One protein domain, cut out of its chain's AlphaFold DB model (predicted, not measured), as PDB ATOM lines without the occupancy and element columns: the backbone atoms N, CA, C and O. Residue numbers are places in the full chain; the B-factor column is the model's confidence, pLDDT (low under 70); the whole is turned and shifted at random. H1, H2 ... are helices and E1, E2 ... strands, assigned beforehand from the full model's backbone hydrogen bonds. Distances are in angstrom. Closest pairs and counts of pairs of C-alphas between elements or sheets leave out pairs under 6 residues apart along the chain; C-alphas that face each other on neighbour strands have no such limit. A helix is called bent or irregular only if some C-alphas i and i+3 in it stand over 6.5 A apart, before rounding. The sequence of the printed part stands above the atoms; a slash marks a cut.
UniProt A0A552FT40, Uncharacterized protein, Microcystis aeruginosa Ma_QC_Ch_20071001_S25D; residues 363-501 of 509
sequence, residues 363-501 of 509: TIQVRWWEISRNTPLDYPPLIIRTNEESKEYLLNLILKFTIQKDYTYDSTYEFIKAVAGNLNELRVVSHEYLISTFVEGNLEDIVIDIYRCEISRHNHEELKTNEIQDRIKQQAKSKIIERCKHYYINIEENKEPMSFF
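This is residues 363 to 501 of the 509 residues of an uncharacterized protein of Microcystis aeruginosa Ma_QC_Ch_20071001_S25D (UniProt A0A552FT40). A strongly twisted sheet is built along one long, bent strand, E3, with two short strands next to it on each side: E1 and E2 on one, E4 and E5 on the other. A helical hairpin packs on it, arm H2b over E2 and E3 and the long H3 next to H2b, while H1 packs on arm H2a and the last residue of H3 towards one end. The printed part has 139 residues, with three named helices and five named strands; along the chain three strands come first, then the three helices, then the last two strands; the sheet is branched, with E3 the antiparallel neighbour of each of the other four strands, and the class is mixed, helices and strands. It is compact, with a radius of gyration of the C-alphas of 16.1 A, and elongated, spanning 49 by 30 by 28 A.

E1, residues 364 to 368, is antiparallel to E3, residues 392 to 403; N 366 and O 399 are within hydrogen-bond range at 2.8 A. E2, residues 382 to 385, forms a hairpin with E3, with N 384 and O 393 at 2.8 A. E3 bends by 54 degrees at residue 400. H1, residues 411 to 420, only grazes the sheet. H2, residues 431 to 455, was assigned as one helix by its hydrogen bonds but is bent: C-alphas 441 and 444 are 6.9 A apart, and arms H2a, 431 to 441, and H2b, 444 to 455, stand at a steep tilt of 41 degrees. H1 touches H2a, closest at the C-alphas of Val 419 and Phe 438, 5.1 A. H2b is on the sheet at a height of 8.4 A, over E2 and E3. H3, residues 466 to 487, touches H2b, closest at the C-alphas of Ile 450 and Ala 476, 6.0 A; they run opposite ways at 37 degrees, only just a steep tilt. H3 stands at the sheet's level. E4, residues 489 to 491, and E5, residues 499 to 501, are antiparallel to E3, with N 402 and O 490 at 2.8 A and N 394 and O 501 at 3.0 A. H1, H2a and H2b have every O i to N i+4 pair within hydrogen-bond range, H3 16 of 18.

E1 begins at C-alpha 364, (3.758, 59.652, -31.686), and is 13.5 A long. E3 is 31.7 A long, H1 14.6 A, H2a 15.3 A, H2b 16.1 A and H3 31.4 A. E5 ends at C-alpha 501, (11.142, 35.952, -34.300).

The two C-alphas farthest apart, those of Arg 427 and Glu 461, are 50.3 A apart. The printed part has no cut. The link from E1 to E2 is long, with 13 residues. Residues 421 to 431 stand free. Mean pLDDT of the printed part is 73.8; 43 residues are under 70, among them residues 404 to 413 and 493 to 501.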
ATOM      1  N   THR A 363       2.234  63.240 -34.429       81.25
ATOM      2  CA  THR A 363       2.309  61.785 -34.498       81.25
ATOM      3  C   THR A 363       3.369  61.268 -33.533       81.25
ATOM      4  O   THR A 363       4.539  61.654 -33.597       81.25
ATOM      5  N   ILE A 364       2.942  60.375 -32.651       82.50
ATOM      6  CA  ILE A 364       3.758  59.652 -31.686       82.50
ATOM      7  C   ILE A 364       4.114  58.306 -32.311       82.50
ATOM      8  O   ILE A 364       3.233  57.587 -32.777       82.50
ATOM      9  N   GLN A 365       5.400  57.963 -32.315       83.25
ATOM     10  CA  GLN A 365       5.886  56.670 -32.786       83.25
ATOM     11  C   GLN A 365       6.401  55.851 -31.602       83.25
ATOM     12  O   GLN A 365       7.317  56.278 -30.908       83.25
ATOM     13  N   VAL A 366       5.834  54.663 -31.422       83.62
ATOM     14  CA  VAL A 366       6.268  53.655 -30.450       83.62
ATOM     15  C   VAL A 366       6.926  52.511 -31.206       83.62
ATOM     16  O   VAL A 366       6.427  52.107 -32.260       83.62
ATOM     17  N   ARG A 367       8.051  51.997 -30.702       83.06
ATOM     18  CA  ARG A 367       8.760  50.865 -31.315       83.06
ATOM     19  C   ARG A 367       9.044  49.783 -30.286       83.06
ATOM     20  O   ARG A 367       9.707  50.053 -29.296       83.06
ATOM     21  N   TRP A 368       8.621  48.559 -30.565       84.88
ATOM     22  CA  TRP A 368       9.033  47.344 -29.864       84.88
ATOM     23  C   TRP A 368      10.050  46.616 -30.748       84.88
ATOM     24  O   TRP A 368       9.676  46.121 -31.813       84.88
ATOM     25  N   TRP A 369      11.339  46.633 -30.387       81.31
ATOM     26  CA  TRP A 369      12.431  46.122 -31.237       81.31
ATOM     27  C   TRP A 369      13.714  45.775 -30.464       81.31
ATOM     28  O   TRP A 369      13.901  46.170 -29.315       81.31
ATOM     29  N   GLU A 370      14.608  45.017 -31.107       65.94
ATOM     30  CA  GLU A 370      15.662  44.258 -30.425       65.94
ATOM     31  C   GLU A 370      16.880  45.087 -29.959       65.94
ATOM     32  O   GLU A 370      17.587  44.630 -29.063       65.94
ATOM     33  N   ILE A 371      17.154  46.300 -30.485       58.88
ATOM     34  CA  ILE A 371      18.383  47.046 -30.122       58.88
ATOM     35  C   ILE A 371      18.247  48.593 -30.088       58.88
ATOM     36  O   ILE A 371      18.029  49.263 -31.095       58.88
ATOM     37  N   SER A 372      18.621  49.134 -28.918       50.38
ATOM     38  CA  SER A 372      19.060  50.500 -28.542       50.38
ATOM     39  C   SER A 372      18.018  51.559 -28.131       50.38
ATOM     40  O   SER A 372      17.171  52.007 -28.897       50.38
ATOM     41  N   ARG A 373      18.194  52.008 -26.878       51.31
ATOM     42  CA  ARG A 373      17.532  53.110 -26.160       51.31
ATOM     43  C   ARG A 373      17.879  54.480 -26.768       51.31
ATOM     44  O   ARG A 373      18.521  55.294 -26.108       51.31
ATOM     45  N   ASN A 374      17.533  54.717 -28.030       54.16
ATOM     46  CA  ASN A 374      17.817  56.003 -28.676       54.16
ATOM     47  C   ASN A 374      16.670  57.012 -28.533       54.16
ATOM     48  O   ASN A 374      16.920  58.209 -28.649       54.16
ATOM     49  N   THR A 375      15.442  56.566 -28.241       62.75
ATOM     50  CA  THR A 375      14.312  57.453 -27.921       62.75
ATOM     51  C   THR A 375      13.507  56.950 -26.709       62.75
ATOM     52  O   THR A 375      13.529  55.750 -26.436       62.75
ATOM     53  N   PRO A 376      12.794  57.827 -25.969       66.06
ATOM     54  CA  PRO A 376      12.025  57.443 -24.775       66.06
ATOM     55  C   PRO A 376      10.890  56.430 -25.006       66.06
ATOM     56  O   PRO A 376      10.391  55.873 -24.040       66.06
ATOM     57  N   LEU A 377      10.479  56.195 -26.259       76.06
ATOM     58  CA  LEU A 377       9.366  55.307 -26.638       76.06
ATOM     59  C   LEU A 377       9.837  54.058 -27.408       76.06
ATOM     60  O   LEU A 377       9.089  53.485 -28.208       76.06
ATOM     61  N   ASP A 378      11.092  53.663 -27.178       82.44
ATOM     62  CA  ASP A 378      11.668  52.408 -27.655       82.44
ATOM     63  C   ASP A 378      11.614  51.350 -26.544       82.44
ATOM     64  O   ASP A 378      12.279  51.467 -25.514       82.44
ATOM     65  N   TYR A 379      10.857  50.291 -26.792       82.06
ATOM     66  CA  TYR A 379      10.597  49.181 -25.885       82.06
ATOM     67  C   TYR A 379      11.244  47.891 -26.410       82.06
ATOM     68  O   TYR A 379      11.492  47.763 -27.618       82.06
ATOM     69  N   PRO A 380      11.531  46.912 -25.531       82.75
ATOM     70  CA  PRO A 380      11.941  45.585 -25.977       82.75
ATOM     71  C   PRO A 380      10.844  44.932 -26.841       82.75
ATOM     72  O   PRO A 380       9.677  45.317 -26.741       82.75
ATOM     73  N   PRO A 381      11.187  43.938 -27.679       83.44
ATOM     74  CA  PRO A 381      10.197  43.175 -28.433       83.44
ATOM     75  C   PRO A 381       9.116  42.600 -27.517       83.44
ATOM     76  O   PRO A 381       9.417  42.106 -26.426       83.44
ATOM     77  N   LEU A 382       7.864  42.623 -27.972       84.25
ATOM     78  CA  LEU A 382       6.753  42.079 -27.193       84.25
ATOM     79  C   LEU A 382       6.810  40.553 -27.191       84.25
ATOM     80  O   LEU A 382       6.956  39.929 -28.242       84.25
ATOM     81  N   ILE A 383       6.652  39.951 -26.012       83.50
ATOM     82  CA  ILE A 383       6.645  38.495 -25.849       83.50
ATOM     83  C   ILE A 383       5.198  38.005 -25.861       83.50
ATOM     84  O   ILE A 383       4.448  38.196 -24.904       83.50
ATOM     85  N   ILE A 384       4.807  37.317 -26.930       82.94
ATOM     86  CA  ILE A 384       3.484  36.711 -27.059       82.94
ATOM     87  C   ILE A 384       3.558  35.234 -26.680       82.94
ATOM     88  O   ILE A 384       4.294  34.455 -27.286       82.94
ATOM     89  N   ARG A 385       2.761  34.829 -25.687       80.19
ATOM     90  CA  ARG A 385       2.630  33.433 -25.243       80.19
ATOM     91  C   ARG A 385       1.301  32.855 -25.709       80.19
ATOM     92  O   ARG A 385       0.253  33.439 -25.439       80.19
ATOM     93  N   THR A 386       1.346  31.711 -26.383       71.88
ATOM     94  CA  THR A 386       0.145  30.975 -26.822       71.88
ATOM     95  C   THR A 386      -0.134  29.778 -25.916       71.88
ATOM     96  O   THR A 386       0.767  29.295 -25.233       71.88
ATOM     97  N   ASN A 387      -1.381  29.301 -25.905       65.94
ATOM     98  CA  ASN A 387      -1.812  28.220 -25.014       65.94
ATOM     99  C   ASN A 387      -1.367  26.821 -25.473       65.94
ATOM    100  O   ASN A 387      -1.338  25.910 -24.651       65.94
ATOM    101  N   GLU A 388      -1.077  26.624 -26.763       56.84
ATOM    102  CA  GLU A 388      -1.001  25.270 -27.332       56.84
ATOM    103  C   GLU A 388       0.351  24.574 -27.202       56.84
ATOM    104  O   GLU A 388       0.406  23.359 -27.270       56.84
ATOM    105  N   GLU A 389       1.430  25.274 -26.905       55.47
ATOM    106  CA  GLU A 389       2.746  24.710 -26.610       55.47
ATOM    107  C   GLU A 389       3.507  25.855 -25.949       55.47
ATOM    108  O   GLU A 389       3.326  26.988 -26.383       55.47
ATOM    109  N   SER A 390       4.334  25.621 -24.924       60.03
ATOM    110  CA  SER A 390       5.149  26.652 -24.250       60.03
ATOM    111  C   SER A 390       6.170  27.308 -25.203       60.03
ATOM    112  O   SER A 390       7.380  27.082 -25.108       60.03
ATOM    113  N   LYS A 391       5.662  28.056 -26.179       67.12
ATOM    114  CA  LYS A 391       6.317  28.744 -27.280       67.12
ATOM    115  C   LYS A 391       6.082  30.230 -27.069       67.12
ATOM    116  O   LYS A 391       4.950  30.680 -26.869       67.12
ATOM    117  N   GLU A 392       7.182  30.961 -27.090       73.25
ATOM    118  CA  GLU A 392       7.210  32.411 -26.999       73.25
ATOM    119  C   GLU A 392       7.499  32.964 -28.395       73.25
ATOM    120  O   GLU A 392       8.425  32.519 -29.080       73.25
ATOM    121  N   TYR A 393       6.671  33.909 -28.821       75.94
ATOM    122  CA  TYR A 393       6.824  34.615 -30.085       75.94
ATOM    123  C   TYR A 393       7.272  36.036 -29.779       75.94
ATOM    124  O   TYR A 393       6.631  36.723 -28.983       75.94
ATOM    125  N   LEU A 394       8.360  36.471 -30.406       77.94
ATOM    126  CA  LEU A 394       8.831  37.845 -30.303       77.94
ATOM    127  C   LEU A 394       8.212  38.662 -31.431       77.94
ATOM    128  O   LEU A 394       8.356  38.328 -32.612       77.94
ATOM    129  N   LEU A 395       7.509  39.722 -31.052       78.44
ATOM    130  CA  LEU A 395       6.853  40.635 -31.970       78.44
ATOM    131  C   LEU A 395       7.621  41.955 -32.015       78.44
ATOM    132  O   LEU A 395       7.608  42.727 -31.053       78.44
ATOM    133  N   ASN A 396       8.221  42.222 -33.177       79.75
ATOM    134  CA  ASN A 396       8.744  43.542 -33.502       79.75
ATOM    135  C   ASN A 396       7.664  44.363 -34.204       79.75
ATOM    136  O   ASN A 396       7.155  43.970 -35.259       79.75
ATOM    137  N   LEU A 397       7.317  45.504 -33.615       79.81
ATOM    138  CA  LEU A 397       6.224  46.352 -34.070       79.81
ATOM    139  C   LEU A 397       6.605  47.821 -33.928       79.81
ATOM    140  O   LEU A 397       7.099  48.259 -32.896       79.81
ATOM    141  N   ILE A 398       6.308  48.600 -34.958       80.62
ATOM    142  CA  ILE A 398       6.322  50.059 -34.899       80.62
ATOM    143  C   ILE A 398       4.868  50.488 -34.963       80.62
ATOM    144  O   ILE A 398       4.138  49.956 -35.786       80.62
ATOM    145  N   LEU A 399       4.417  51.395 -34.106       81.69
ATOM    146  CA  LEU A 399       3.051  51.908 -34.119       81.69
ATOM    147  C   LEU A 399       3.095  53.429 -34.073       81.69
ATOM    148  O   LEU A 399       3.704  54.017 -33.184       81.69
ATOM    149  N   LYS A 400       2.457  54.057 -35.060       83.94
ATOM    150  CA  LYS A 400       2.299  55.508 -35.136       83.94
ATOM    151  C   LYS A 400       0.867  55.864 -34.768       83.94
ATOM    152  O   LYS A 400      -0.063  55.301 -35.341       83.94
ATOM    153  N   PHE A 401       0.677  56.767 -33.816       82.69
ATOM    154  CA  PHE A 401      -0.649  57.252 -33.451       82.69
ATOM    155  C   PHE A 401      -0.647  58.746 -33.148       82.69
ATOM    156  O   PHE A 401       0.370  59.337 -32.804       82.69
ATOM    157  N   THR A 402      -1.814  59.357 -33.280       79.88
ATOM    158  CA  THR A 402      -2.080  60.746 -32.905       79.88
ATOM    159  C   THR A 402      -3.178  60.757 -31.858       79.88
ATOM    160  O   THR A 402      -4.104  59.951 -31.918       79.88
ATOM    161  N   ILE A 403      -3.092  61.657 -30.885       77.06
ATOM    162  CA  ILE A 403      -4.182  61.865 -29.931       77.06
ATOM    163  C   ILE A 403      -5.213  62.752 -30.630       77.06
ATOM    164  O   ILE A 403      -4.865  63.819 -31.145       77.06
ATOM    165  N   GLN A 404      -6.464  62.292 -30.723       69.38
ATOM    166  CA  GLN A 404      -7.507  63.037 -31.416       69.38
ATOM    167  C   GLN A 404      -7.764  64.348 -30.688       69.38
ATOM    168  O   GLN A 404      -8.284  64.387 -29.572       69.38
ATOM    169  N   LYS A 405      -7.418  65.437 -31.371       62.28
ATOM    170  CA  LYS A 405      -7.728  66.785 -30.931       62.28
ATOM    171  C   LYS A 405      -9.220  67.022 -31.112       62.28
ATOM    172  O   LYS A 405      -9.650  67.403 -32.199       62.28
ATOM    173  N   ASP A 406      -9.986  66.825 -30.051       59.22
ATOM    174  CA  ASP A 406     -11.314  67.405 -29.961       59.22
ATOM    175  C   ASP A 406     -11.234  68.618 -29.034       59.22
ATOM    176  O   ASP A 406     -10.622  68.578 -27.968       59.22
ATOM    177  N   TYR A 407     -11.781  69.742 -29.491       53.56
ATOM    178  CA  TYR A 407     -11.918  70.933 -28.647       53.56
ATOM    179  C   TYR A 407     -13.092  70.786 -27.675       53.56
ATOM    180  O   TYR A 407     -13.333  71.677 -26.860       53.56
ATOM    181  N   THR A 408     -13.833  69.682 -27.777       52.75
ATOM    182  CA  THR A 408     -14.876  69.295 -26.843       52.75
ATOM    183  C   THR A 408     -14.339  68.300 -25.811       52.75
ATOM    184  O   THR A 408     -13.435  67.511 -26.070       52.75
ATOM    185  N   TYR A 409     -14.890  68.418 -24.605       55.88
ATOM    186  CA  TYR A 409     -14.531  67.817 -23.315       55.88
ATOM    187  C   TYR A 409     -14.028  66.352 -23.301       55.88
ATOM    188  O   TYR A 409     -13.275  65.991 -22.401       55.88
ATOM    189  N   ASP A 410     -14.411  65.517 -24.270       62.22
ATOM    190  CA  ASP A 410     -14.387  64.054 -24.134       62.22
ATOM    191  C   ASP A 410     -13.009  63.422 -24.417       62.22
ATOM    192  O   ASP A 410     -12.476  62.656 -23.620       62.22
ATOM    193  N   SER A 411     -12.350  63.772 -25.526       66.00
ATOM    194  CA  SER A 411     -11.296  62.893 -26.052       66.00
ATOM    195  C   SER A 411      -9.984  62.906 -25.265       66.00
ATOM    196  O   SER A 411      -9.406  61.868 -24.934       66.00
ATOM    197  N   THR A 412      -9.478  64.102 -24.964       66.44
ATOM    198  CA  THR A 412      -8.136  64.244 -24.383       66.44
ATOM    199  C   THR A 412      -8.156  64.091 -22.863       66.44
ATOM    200  O   THR A 412      -7.169  63.671 -22.266       66.44
ATOM    201  N   TYR A 413      -9.291  64.379 -22.228       69.12
ATOM    202  CA  TYR A 413      -9.479  64.127 -20.806       69.12
ATOM    203  C   TYR A 413      -9.563  62.628 -20.500       69.12
ATOM    204  O   TYR A 413      -8.899  62.171 -19.570       69.12
ATOM    205  N   GLU A 414     -10.290  61.851 -21.310       71.19
ATOM    206  CA  GLU A 414     -10.340  60.391 -21.168       71.19
ATOM    207  C   GLU A 414      -8.970  59.741 -21.408       71.19
ATOM    208  O   GLU A 414      -8.587  58.832 -20.671       71.19
ATOM    209  N   PHE A 415      -8.164  60.270 -22.340       73.50
ATOM    210  CA  PHE A 415      -6.761  59.862 -22.468       73.50
ATOM    211  C   PHE A 415      -5.979  60.091 -21.163       73.50
ATOM    212  O   PHE A 415      -5.332  59.176 -20.660       73.50
ATOM    213  N   ILE A 416      -6.065  61.283 -20.557       71.19
ATOM    214  CA  ILE A 416      -5.351  61.570 -19.299       71.19
ATOM    215  C   ILE A 416      -5.889  60.698 -18.152       71.19
ATOM    216  O   ILE A 416      -5.097  60.200 -17.354       71.19
ATOM    217  N   LYS A 417      -7.203  60.456 -18.069       71.38
ATOM    218  CA  LYS A 417      -7.798  59.521 -17.096       71.38
ATOM    219  C   LYS A 417      -7.230  58.110 -17.238       71.38
ATOM    220  O   LYS A 417      -6.835  57.524 -16.232       71.38
ATOM    221  N   ALA A 418      -7.163  57.594 -18.466       69.12
ATOM    222  CA  ALA A 418      -6.628  56.267 -18.762       69.12
ATOM    223  C   ALA A 418      -5.156  56.112 -18.357       69.12
ATOM    224  O   ALA A 418      -4.723  55.023 -17.986       69.12
ATOM    225  N   VAL A 419      -4.393  57.205 -18.411       69.69
ATOM    226  CA  VAL A 419      -2.981  57.241 -18.018       69.69
ATOM    227  C   VAL A 419      -2.807  57.390 -16.512       69.69
ATOM    228  O   VAL A 419      -1.994  56.707 -15.899       69.69
ATOM    229  N   ALA A 420      -3.544  58.314 -15.905       63.38
ATOM    230  CA  ALA A 420      -3.310  58.709 -14.529       63.38
ATOM    231  C   ALA A 420      -3.944  57.764 -13.509       63.38
ATOM    232  O   ALA A 420      -3.442  57.686 -12.391       63.38
ATOM    233  N   GLY A 421      -5.061  57.105 -13.851       61.47
ATOM    234  CA  GLY A 421      -5.905  56.339 -12.926       61.47
ATOM    235  C   GLY A 421      -6.537  57.218 -11.834       61.47
ATOM    236  O   GLY A 421      -7.753  57.389 -11.783       61.47
ATOM    237  N   ASN A 422      -5.701  57.829 -10.988       59.41
ATOM    238  CA  ASN A 422      -6.029  58.866 -10.021       59.41
ATOM    239  C   ASN A 422      -5.336  60.202 -10.370       59.41
ATOM    240  O   ASN A 422      -4.186  60.464 -10.014       59.41
ATOM    241  N   LEU A 423      -6.081  61.104 -11.013       57.84
ATOM    242  CA  LEU A 423      -5.617  62.435 -11.440       57.84
ATOM    243  C   LEU A 423      -5.160  63.348 -10.279       57.84
ATOM    244  O   LEU A 423      -4.469  64.352 -10.492       57.84
ATOM    245  N   ASN A 424      -5.513  63.015  -9.034       54.06
ATOM    246  CA  ASN A 424      -5.248  63.856  -7.868       54.06
ATOM    247  C   ASN A 424      -3.814  63.744  -7.325       54.06
ATOM    248  O   ASN A 424      -3.399  64.630  -6.581       54.06
ATOM    249  N   GLU A 425      -2.994  62.798  -7.790       53.69
ATOM    250  CA  GLU A 425      -1.628  62.592  -7.262       53.69
ATOM    251  C   GLU A 425      -0.499  63.100  -8.178       53.69
ATOM    252  O   GLU A 425       0.613  63.349  -7.717       53.69
ATOM    253  N   LEU A 426      -0.780  63.362  -9.458       53.50
ATOM    254  CA  LEU A 426       0.246  63.772 -10.427       53.50
ATOM    255  C   LEU A 426       0.577  65.276 -10.350       53.50
ATOM    256  O   LEU A 426      -0.322  66.106 -10.231       53.50
ATOM    257  N   ARG A 427       1.865  65.645 -10.396       59.38
ATOM    258  CA  ARG A 427       2.331  67.047 -10.549       59.38
ATOM    259  C   ARG A 427       2.315  67.446 -12.032       59.38
ATOM    260  O   ARG A 427       1.740  66.718 -12.822       59.38
ATOM    261  N   VAL A 428       2.908  68.578 -12.428       59.19
ATOM    262  CA  VAL A 428       3.118  68.876 -13.861       59.19
ATOM    263  C   VAL A 428       3.828  67.687 -14.505       59.19
ATOM    264  O   VAL A 428       4.927  67.325 -14.084       59.19
ATOM    265  N   VAL A 429       3.174  67.062 -15.482       70.00
ATOM    266  CA  VAL A 429       3.657  65.837 -16.124       70.00
ATOM    267  C   VAL A 429       4.119  66.168 -17.537       70.00
ATOM    268  O   VAL A 429       3.386  66.804 -18.300       70.00
ATOM    269  N   SER A 430       5.336  65.748 -17.889       69.62
ATOM    270  CA  SER A 430       5.828  65.868 -19.260       69.62
ATOM    271  C   SER A 430       5.020  64.971 -20.197       69.62
ATOM    272  O   SER A 430       4.510  63.919 -19.803       69.62
ATOM    273  N   HIS A 431       4.933  65.368 -21.464       73.75
ATOM    274  CA  HIS A 431       4.274  64.553 -22.477       73.75
ATOM    275  C   HIS A 431       4.925  63.168 -22.612       73.75
ATOM    276  O   HIS A 431       4.216  62.181 -22.747       73.75
ATOM    277  N   GLU A 432       6.254  63.075 -22.501       74.75
ATOM    278  CA  GLU A 432       6.988  61.803 -22.548       74.75
ATOM    279  C   GLU A 432       6.510  60.820 -21.476       74.75
ATOM    280  O   GLU A 432       6.256  59.656 -21.778       74.75
ATOM    281  N   TYR A 433       6.317  61.297 -20.242       77.62
ATOM    282  CA  TYR A 433       5.830  60.455 -19.153       77.62
ATOM    283  C   TYR A 433       4.391  59.997 -19.401       77.62
ATOM    284  O   TYR A 433       4.101  58.811 -19.269       77.62
ATOM    285  N   LEU A 434       3.496  60.908 -19.811       75.00
ATOM    286  CA  LEU A 434       2.102  60.549 -20.098       75.00
ATOM    287  C   LEU A 434       2.004  59.480 -21.188       75.00
ATOM    288  O   LEU A 434       1.224  58.538 -21.062       75.00
ATOM    289  N   ILE A 435       2.808  59.612 -22.244       78.44
ATOM    290  CA  ILE A 435       2.837  58.633 -23.326       78.44
ATOM    291  C   ILE A 435       3.415  57.307 -22.830       78.44
ATOM    292  O   ILE A 435       2.812  56.276 -23.099       78.44
ATOM    293  N   SER A 436       4.528  57.307 -22.088       79.62
ATOM    294  CA  SER A 436       5.138  56.060 -21.595       79.62
ATOM    295  C   SER A 436       4.171  55.274 -20.715       79.62
ATOM    296  O   SER A 436       3.958  54.086 -20.928       79.62
ATOM    297  N   THR A 437       3.507  55.956 -19.778       81.19
ATOM    298  CA  THR A 437       2.514  55.338 -18.894       81.19
ATOM    299  C   THR A 437       1.297  54.828 -19.670       81.19
ATOM    300  O   THR A 437       0.788  53.751 -19.362       81.19
ATOM    301  N   PHE A 438       0.843  55.544 -20.708       82.44
ATOM    302  CA  PHE A 438      -0.196  55.029 -21.604       82.44
ATOM    303  C   PHE A 438       0.246  53.743 -22.311       82.44
ATOM    304  O   PHE A 438      -0.523  52.783 -22.396       82.44
ATOM    305  N   VAL A 439       1.473  53.734 -22.839       82.56
ATOM    306  CA  VAL A 439       2.001  52.607 -23.606       82.56
ATOM    307  C   VAL A 439       2.123  51.372 -22.724       82.56
ATOM    308  O   VAL A 439       1.529  50.350 -23.052       82.56
ATOM    309  N   GLU A 440       2.812  51.494 -21.592       82.12
ATOM    310  CA  GLU A 440       3.073  50.393 -20.659       82.12
ATOM    311  C   GLU A 440       1.795  49.877 -19.983       82.12
ATOM    312  O   GLU A 440       1.655  48.681 -19.760       82.12
ATOM    313  N   GLY A 441       0.858  50.770 -19.646       79.19
ATOM    314  CA  GLY A 441      -0.334  50.409 -18.873       79.19
ATOM    315  C   GLY A 441      -1.566  50.038 -19.699       79.19
ATOM    316  O   GLY A 441      -2.529  49.526 -19.137       79.19
ATOM    317  N   ASN A 442      -1.591  50.348 -20.999       84.31
ATOM    318  CA  ASN A 442      -2.772  50.123 -21.837       84.31
ATOM    319  C   ASN A 442      -2.408  49.584 -23.225       84.31
ATOM    320  O   ASN A 442      -2.909  48.537 -23.635       84.31
ATOM    321  N   LEU A 443      -1.573  50.305 -23.982       85.19
ATOM    322  CA  LEU A 443      -1.348  49.976 -25.395       85.19
ATOM    323  C   LEU A 443      -0.629  48.634 -25.571       85.19
ATOM    324  O   LEU A 443      -0.997  47.866 -26.458       85.19
ATOM    325  N   GLU A 444       0.367  48.349 -24.733       86.94
ATOM    326  CA  GLU A 444       1.117  47.093 -24.737       86.94
ATOM    327  C   GLU A 444       0.192  45.888 -24.531       86.94
ATOM    328  O   GLU A 444       0.168  44.989 -25.374       86.94
ATOM    329  N   ASP A 445      -0.660  45.918 -23.505       87.19
ATOM    330  CA  ASP A 445      -1.631  44.854 -23.229       87.19
ATOM    331  C   ASP A 445      -2.632  44.668 -24.376       87.19
ATOM    332  O   ASP A 445      -2.917  43.541 -24.790       87.19
ATOM    333  N   ILE A 446      -3.135  45.767 -24.955       87.31
ATOM    334  CA  ILE A 446      -4.042  45.722 -26.112       87.31
ATOM    335  C   ILE A 446      -3.379  45.007 -27.289       87.31
ATOM    336  O   ILE A 446      -4.010  44.155 -27.928       87.31
ATOM    337  N   VAL A 447      -2.125  45.362 -27.585       87.12
ATOM    338  CA  VAL A 447      -1.344  44.760 -28.666       87.12
ATOM    339  C   VAL A 447      -1.101  43.282 -28.361       87.12
ATOM    340  O   VAL A 447      -1.450  42.438 -29.191       87.12
ATOM    341  N   ILE A 448      -0.588  42.945 -27.174       86.62
ATOM    342  CA  ILE A 448      -0.301  41.564 -26.768       86.62
ATOM    343  C   ILE A 448      -1.551  40.691 -26.879       86.62
ATOM    344  O   ILE A 448      -1.506  39.622 -27.488       86.62
ATOM    345  N   ASP A 449      -2.682  41.146 -26.346       88.25
ATOM    346  CA  ASP A 449      -3.932  40.390 -26.349       88.25
ATOM    347  C   ASP A 449      -4.447  40.105 -27.760       88.25
ATOM    348  O   ASP A 449      -4.903  38.990 -28.046       88.25
ATOM    349  N   ILE A 450      -4.391  41.103 -28.645       88.44
ATOM    350  CA  ILE A 450      -4.851  40.960 -30.028       88.44
ATOM    351  C   ILE A 450      -3.940  39.995 -30.780       88.44
ATOM    352  O   ILE A 450      -4.443  39.041 -31.377       88.44
ATOM    353  N   TYR A 451      -2.619  40.184 -30.716       86.25
ATOM    354  CA  TYR A 451      -1.684  39.291 -31.401       86.25
ATOM    355  C   TYR A 451      -1.731  37.875 -30.836       86.25
ATOM    356  O   TYR A 451      -1.747  36.927 -31.613       86.25
ATOM    357  N   ARG A 452      -1.859  37.700 -29.516       86.62
ATOM    358  CA  ARG A 452      -2.070  36.378 -28.908       86.62
ATOM    359  C   ARG A 452      -3.295  35.689 -29.499       86.62
ATOM    360  O   ARG A 452      -3.235  34.503 -29.814       86.62
ATOM    361  N   CYS A 453      -4.394  36.423 -29.663       86.31
ATOM    362  CA  CYS A 453      -5.630  35.897 -30.228       86.31
ATOM    363  C   CYS A 453      -5.483  35.517 -31.710       86.31
ATOM    364  O   CYS A 453      -5.951  34.451 -32.096       86.31
ATOM    365  N   GLU A 454      -4.833  36.351 -32.528       86.12
ATOM    366  CA  GLU A 454      -4.621  36.057 -33.953       86.12
ATOM    367  C   GLU A 454      -3.625  34.914 -34.182       86.12
ATOM    368  O   GLU A 454      -3.890  34.025 -34.986       86.12
ATOM    369  N   ILE A 455      -2.511  34.894 -33.444       83.75
ATOM    370  CA  ILE A 455      -1.477  33.857 -33.560       83.75
ATOM    371  C   ILE A 455      -2.031  32.496 -33.130       83.75
ATOM    372  O   ILE A 455      -1.770  31.500 -33.796       83.75
ATOM    373  N   SER A 456      -2.865  32.445 -32.084       83.50
ATOM    374  CA  SER A 456      -3.464  31.188 -31.597       83.50
ATOM    375  C   SER A 456      -4.465  30.549 -32.574       83.50
ATOM    376  O   SER A 456      -4.947  29.454 -32.310       83.50
ATOM    377  N   ARG A 457      -4.823  31.214 -33.684       84.62
ATOM    378  CA  ARG A 457      -5.675  30.636 -34.744       84.62
ATOM    379  C   ARG A 457      -4.891  29.838 -35.787       84.62
ATOM    380  O   ARG A 457      -5.509  29.257 -36.675       84.62
ATOM    381  N   HIS A 458      -3.565  29.848 -35.700       82.88
ATOM    382  CA  HIS A 458      -2.663  29.265 -36.683       82.88
ATOM    383  C   HIS A 458      -1.674  28.322 -36.012       82.88
ATOM    384  O   HIS A 458      -1.198  28.579 -34.908       82.88
ATOM    385  N   ASN A 459      -1.336  27.231 -36.697       79.56
ATOM    386  CA  ASN A 459      -0.260  26.363 -36.232       79.56
ATOM    387  C   ASN A 459       1.115  27.008 -36.499       79.56
ATOM    388  O   ASN A 459       1.255  27.974 -37.251       79.56
ATOM    389  N   HIS A 460       2.158  26.461 -35.877       74.38
ATOM    390  CA  HIS A 460       3.505  27.028 -35.954       74.38
ATOM    391  C   HIS A 460       4.086  27.083 -37.380       74.38
ATOM    392  O   HIS A 460       4.806  28.027 -37.694       74.38
ATOM    393  N   GLU A 461       3.765  26.119 -38.246       75.31
ATOM    394  CA  GLU A 461       4.277  26.087 -39.623       75.31
ATOM    395  C   GLU A 461       3.565  27.106 -40.526       75.31
ATOM    396  O   GLU A 461       4.205  27.764 -41.342       75.31
ATOM    397  N   GLU A 462       2.263  27.327 -40.328       77.94
ATOM    398  CA  GLU A 462       1.503  28.371 -41.027       77.94
ATOM    399  C   GLU A 462       2.068  29.766 -40.741       77.94
ATOM    400  O   GLU A 462       2.231  30.574 -41.656       77.94
ATOM    401  N   LEU A 463       2.439  30.027 -39.485       74.88
ATOM    402  CA  LEU A 463       2.977  31.314 -39.034       74.88
ATOM    403  C   LEU A 463       4.328  31.680 -39.669       74.88
ATOM    404  O   LEU A 463       4.710  32.850 -39.634       74.88
ATOM    405  N   LYS A 464       5.046  30.725 -40.274       75.00
ATOM    406  CA  LYS A 464       6.290  30.988 -41.021       75.00
ATOM    407  C   LYS A 464       6.036  31.578 -42.413       75.00
ATOM    408  O   LYS A 464       6.961  32.084 -43.042       75.00
ATOM    409  N   THR A 465       4.798  31.529 -42.907       80.06
ATOM    410  CA  THR A 465       4.455  31.974 -44.263       80.06
ATOM    411  C   THR A 465       4.137  33.468 -44.288       80.06
ATOM    412  O   THR A 465       3.266  33.925 -43.547       80.06
ATOM    413  N   ASN A 466       4.760  34.221 -45.203       77.00
ATOM    414  CA  ASN A 466       4.524  35.665 -45.362       77.00
ATOM    415  C   ASN A 466       3.034  36.015 -45.546       77.00
ATOM    416  O   ASN A 466       2.560  36.989 -44.973       77.00
ATOM    417  N   GLU A 467       2.274  35.190 -46.274       81.62
ATOM    418  CA  GLU A 467       0.834  35.389 -46.492       81.62
ATOM    419  C   GLU A 467       0.023  35.351 -45.183       81.62
ATOM    420  O   GLU A 467      -0.823  36.214 -44.939       81.62
ATOM    421  N   ILE A 468       0.300  34.371 -44.315       82.06
ATOM    422  CA  ILE A 468      -0.364  34.236 -43.011       82.06
ATOM    423  C   ILE A 468       0.047  35.386 -42.099       82.06
ATOM    424  O   ILE A 468      -0.815  35.998 -41.464       82.06
ATOM    425  N   GLN A 469       1.343  35.711 -42.070       76.31
ATOM    426  CA  GLN A 469       1.851  36.836 -41.295       76.31
ATOM    427  C   GLN A 469       1.139  38.121 -41.704       76.31
ATOM    428  O   GLN A 469       0.550  38.761 -40.842       76.31
ATOM    429  N   ASP A 470       1.102  38.462 -42.994       78.75
ATOM    430  CA  ASP A 470       0.472  39.687 -43.499       78.75
ATOM    431  C   ASP A 470      -1.036  39.746 -43.220       78.75
ATOM    432  O   ASP A 470      -1.551  40.807 -42.848       78.75
ATOM    433  N   ARG A 471      -1.745  38.611 -43.293       82.94
ATOM    434  CA  ARG A 471      -3.158  38.532 -42.894       82.94
ATOM    435  C   ARG A 471      -3.348  38.844 -41.410       82.94
ATOM    436  O   ARG A 471      -4.240  39.623 -41.066       82.94
ATOM    437  N   ILE A 472      -2.493  38.295 -40.544       83.00
ATOM    438  CA  ILE A 472      -2.493  38.600 -39.107       83.00
ATOM    439  C   ILE A 472      -2.246  40.097 -38.886       83.00
ATOM    440  O   ILE A 472      -2.980  40.709 -38.113       83.00
ATOM    441  N   LYS A 473      -1.300  40.726 -39.605       78.81
ATOM    442  CA  LYS A 473      -1.039  42.181 -39.486       78.81
ATOM    443  C   LYS A 473      -2.289  43.002 -39.783       78.81
ATOM    444  O   LYS A 473      -2.620  43.916 -39.031       78.81
ATOM    445  N   GLN A 474      -2.993  42.685 -40.871       80.31
ATOM    446  CA  GLN A 474      -4.193  43.418 -41.285       80.31
ATOM    447  C   GLN A 474      -5.354  43.250 -40.292       80.31
ATOM    448  O   GLN A 474      -6.039  44.225 -39.957       80.31
ATOM    449  N   GLN A 475      -5.560  42.029 -39.789       85.00
ATOM    450  CA  GLN A 475      -6.603  41.730 -38.805       85.00
ATOM    451  C   GLN A 475      -6.296  42.359 -37.444       85.00
ATOM    452  O   GLN A 475      -7.161  43.023 -36.868       85.00
ATOM    453  N   ALA A 476      -5.056  42.220 -36.966       84.00
ATOM    454  CA  ALA A 476      -4.597  42.840 -35.733       84.00
ATOM    455  C   ALA A 476      -4.723  44.366 -35.814       84.00
ATOM    456  O   ALA A 476      -5.319  44.963 -34.924       84.00
ATOM    457  N   LYS A 477      -4.286  44.995 -36.915       80.31
ATOM    458  CA  LYS A 477      -4.428  46.445 -37.144       80.31
ATOM    459  C   LYS A 477      -5.868  46.919 -36.946       80.31
ATOM    460  O   LYS A 477      -6.097  47.853 -36.185       80.31
ATOM    461  N   SER A 478      -6.834  46.273 -37.601       82.69
ATOM    462  CA  SER A 478      -8.246  46.681 -37.527       82.69
ATOM    463  C   SER A 478      -8.793  46.596 -36.096       82.69
ATOM    464  O   SER A 478      -9.479  47.511 -35.644       82.69
ATOM    465  N   LYS A 479      -8.418  45.545 -35.357       87.75
ATOM    466  CA  LYS A 479      -8.820  45.347 -33.956       87.75
ATOM    467  C   LYS A 479      -8.125  46.306 -32.991       87.75
ATOM    468  O   LYS A 479      -8.755  46.761 -32.040       87.75
ATOM    469  N   ILE A 480      -6.851  46.627 -33.231       85.62
ATOM    470  CA  ILE A 480      -6.112  47.602 -32.419       85.62
ATOM    471  C   ILE A 480      -6.747  48.979 -32.621       85.62
ATOM    472  O   ILE A 480      -7.052  49.635 -31.632       85.62
ATOM    473  N   ILE A 481      -7.035  49.383 -33.868       83.38
ATOM    474  CA  ILE A 481      -7.757  50.632 -34.170       83.38
ATOM    475  C   ILE A 481      -9.084  50.679 -33.409       83.38
ATOM    476  O   ILE A 481      -9.384  51.681 -32.770       83.38
ATOM    477  N   GLU A 482      -9.875  49.608 -33.453       85.00
ATOM    478  CA  GLU A 482     -11.174  49.551 -32.782       85.00
ATOM    479  C   GLU A 482     -11.064  49.687 -31.258       85.00
ATOM    480  O   GLU A 482     -11.746  50.533 -30.684       85.00
ATOM    481  N   ARG A 483     -10.168  48.934 -30.604       84.62
ATOM    482  CA  ARG A 483      -9.958  49.045 -29.149       84.62
ATOM    483  C   ARG A 483      -9.399  50.405 -28.742       84.62
ATOM    484  O   ARG A 483      -9.780  50.943 -27.707       84.62
ATOM    485  N   CYS A 484      -8.521  50.972 -29.561       82.62
ATOM    486  CA  CYS A 484      -7.856  52.234 -29.268       82.62
ATOM    487  C   CYS A 484      -8.765  53.462 -29.442       82.62
ATOM    488  O   CYS A 484      -8.470  54.514 -28.876       82.62
ATOM    489  N   LYS A 485      -9.908  53.332 -30.135       78.94
ATOM    490  CA  LYS A 485     -10.924  54.399 -30.220       78.94
ATOM    491  C   LYS A 485     -11.437  54.844 -28.852       78.94
ATOM    492  O   LYS A 485     -11.717  56.024 -28.691       78.94
ATOM    493  N   HIS A 486     -11.522  53.941 -27.874       73.69
ATOM    494  CA  HIS A 486     -11.961  54.275 -26.512       73.69
ATOM    495  C   HIS A 486     -10.996  55.211 -25.772       73.69
ATOM    496  O   HIS A 486     -11.400  55.893 -24.841       73.69
ATOM    497  N   TYR A 487      -9.738  55.269 -26.215       70.88
ATOM    498  CA  TYR A 487      -8.718  56.184 -25.699       70.88
ATOM    499  C   TYR A 487      -8.547  57.417 -26.589       70.88
ATOM    500  O   TYR A 487      -7.605  58.184 -26.406       70.88
ATOM    501  N   TYR A 488      -9.428  57.575 -27.584       74.31
ATOM    502  CA  TYR A 488      -9.433  58.668 -28.546       74.31
ATOM    503  C   TYR A 488      -8.086  58.905 -29.237       74.31
ATOM    504  O   TYR A 488      -7.695  60.034 -29.535       74.31
ATOM    505  N   ILE A 489      -7.364  57.824 -29.524       77.88
ATOM    506  CA  ILE A 489      -6.166  57.866 -30.357       77.88
ATOM    507  C   ILE A 489      -6.498  57.372 -31.764       77.88
ATOM    508  O   ILE A 489      -7.249  56.416 -31.961       77.88
ATOM    509  N   ASN A 490      -5.926  58.032 -32.764       77.94
ATOM    510  CA  ASN A 490      -6.017  57.631 -34.155       77.94
ATOM    511  C   ASN A 490      -4.694  56.996 -34.584       77.94
ATOM    512  O   ASN A 490      -3.657  57.659 -34.607       77.94
ATOM    513  N   ILE A 491      -4.734  55.709 -34.914       79.94
ATOM    514  CA  ILE A 491      -3.557  54.953 -35.352       79.94
ATOM    515  C   ILE A 491      -3.351  55.196 -36.845       79.94
ATOM    516  O   ILE A 491      -4.245  54.951 -37.655       79.94
ATOM    517  N   GLU A 492      -2.164  55.674 -37.206       73.69
ATOM    518  CA  GLU A 492      -1.788  55.898 -38.595       73.69
ATOM    519  C   GLU A 492      -1.516  54.578 -39.323       73.69
ATOM    520  O   GLU A 492      -1.149  53.548 -38.750       73.69
ATOM    521  N   GLU A 493      -1.694  54.605 -40.640       56.41
ATOM    522  CA  GLU A 493      -1.447  53.462 -41.502       56.41
ATOM    523  C   GLU A 493       0.051  53.120 -41.552       56.41
ATOM    524  O   GLU A 493       0.836  53.768 -42.242       56.41
ATOM    525  N   ASN A 494       0.453  52.082 -40.814       55.19
ATOM    526  CA  ASN A 494       1.824  51.576 -40.832       55.19
ATOM    527  C   ASN A 494       2.260  51.124 -42.230       55.19
ATOM    528  O   ASN A 494       1.594  50.303 -42.861       55.19
ATOM    529  N   LYS A 495       3.432  51.603 -42.656       47.78
ATOM    530  CA  LYS A 495       4.139  51.183 -43.878       47.78
ATOM    531  C   LYS A 495       5.423  50.388 -43.593       47.78
ATOM    532  O   LYS A 495       6.157  50.081 -44.525       47.78
ATOM    533  N   GLU A 496       5.722  50.092 -42.329       51.31
ATOM    534  CA  GLU A 496       7.002  49.508 -41.902       51.31
ATOM    535  C   GLU A 496       6.887  48.006 -41.562       51.31
ATOM    536  O   GLU A 496       5.796  47.535 -41.220       51.31
ATOM    537  N   PRO A 497       7.984  47.231 -41.709       45.59
ATOM    538  CA  PRO A 497       7.963  45.775 -41.615       45.59
ATOM    539  C   PRO A 497       7.712  45.298 -40.181       45.59
ATOM    540  O   PRO A 497       8.286  45.804 -39.223       45.59
ATOM    541  N   MET A 498       6.868  44.277 -40.059       49.28
ATOM    542  CA  MET A 498       6.656  43.522 -38.828       49.28
ATOM    543  C   MET A 498       7.239  42.130 -39.035       49.28
ATOM    544  O   MET A 498       6.931  41.480 -40.042       49.28
ATOM    545  N   SER A 499       8.066  41.712 -38.085       52.12
ATOM    546  CA  SER A 499       8.841  40.477 -38.139       52.12
ATOM    547  C   SER A 499       8.523  39.646 -36.902       52.12
ATOM    548  O   SER A 499       8.584  40.160 -35.783       52.12
ATOM    549  N   PHE A 500       8.178  38.377 -37.107       52.97
ATOM    550  CA  PHE A 500       8.053  37.400 -36.031       52.97
ATOM    551  C   PHE A 500       9.400  36.702 -35.855       52.97
ATOM    552  O   PHE A 500       9.906  36.119 -36.812       52.97
ATOM    553  N   PHE A 501       9.966  36.751 -34.649       52.31
ATOM    554  CA  PHE A 501      11.142  35.952 -34.300       52.31
ATOM    555  C   PHE A 501      10.715  34.809 -33.377       52.31
ATOM    556  O   PHE A 501       9.960  34.997 -32.418       52.31
TER     557      PHE A 501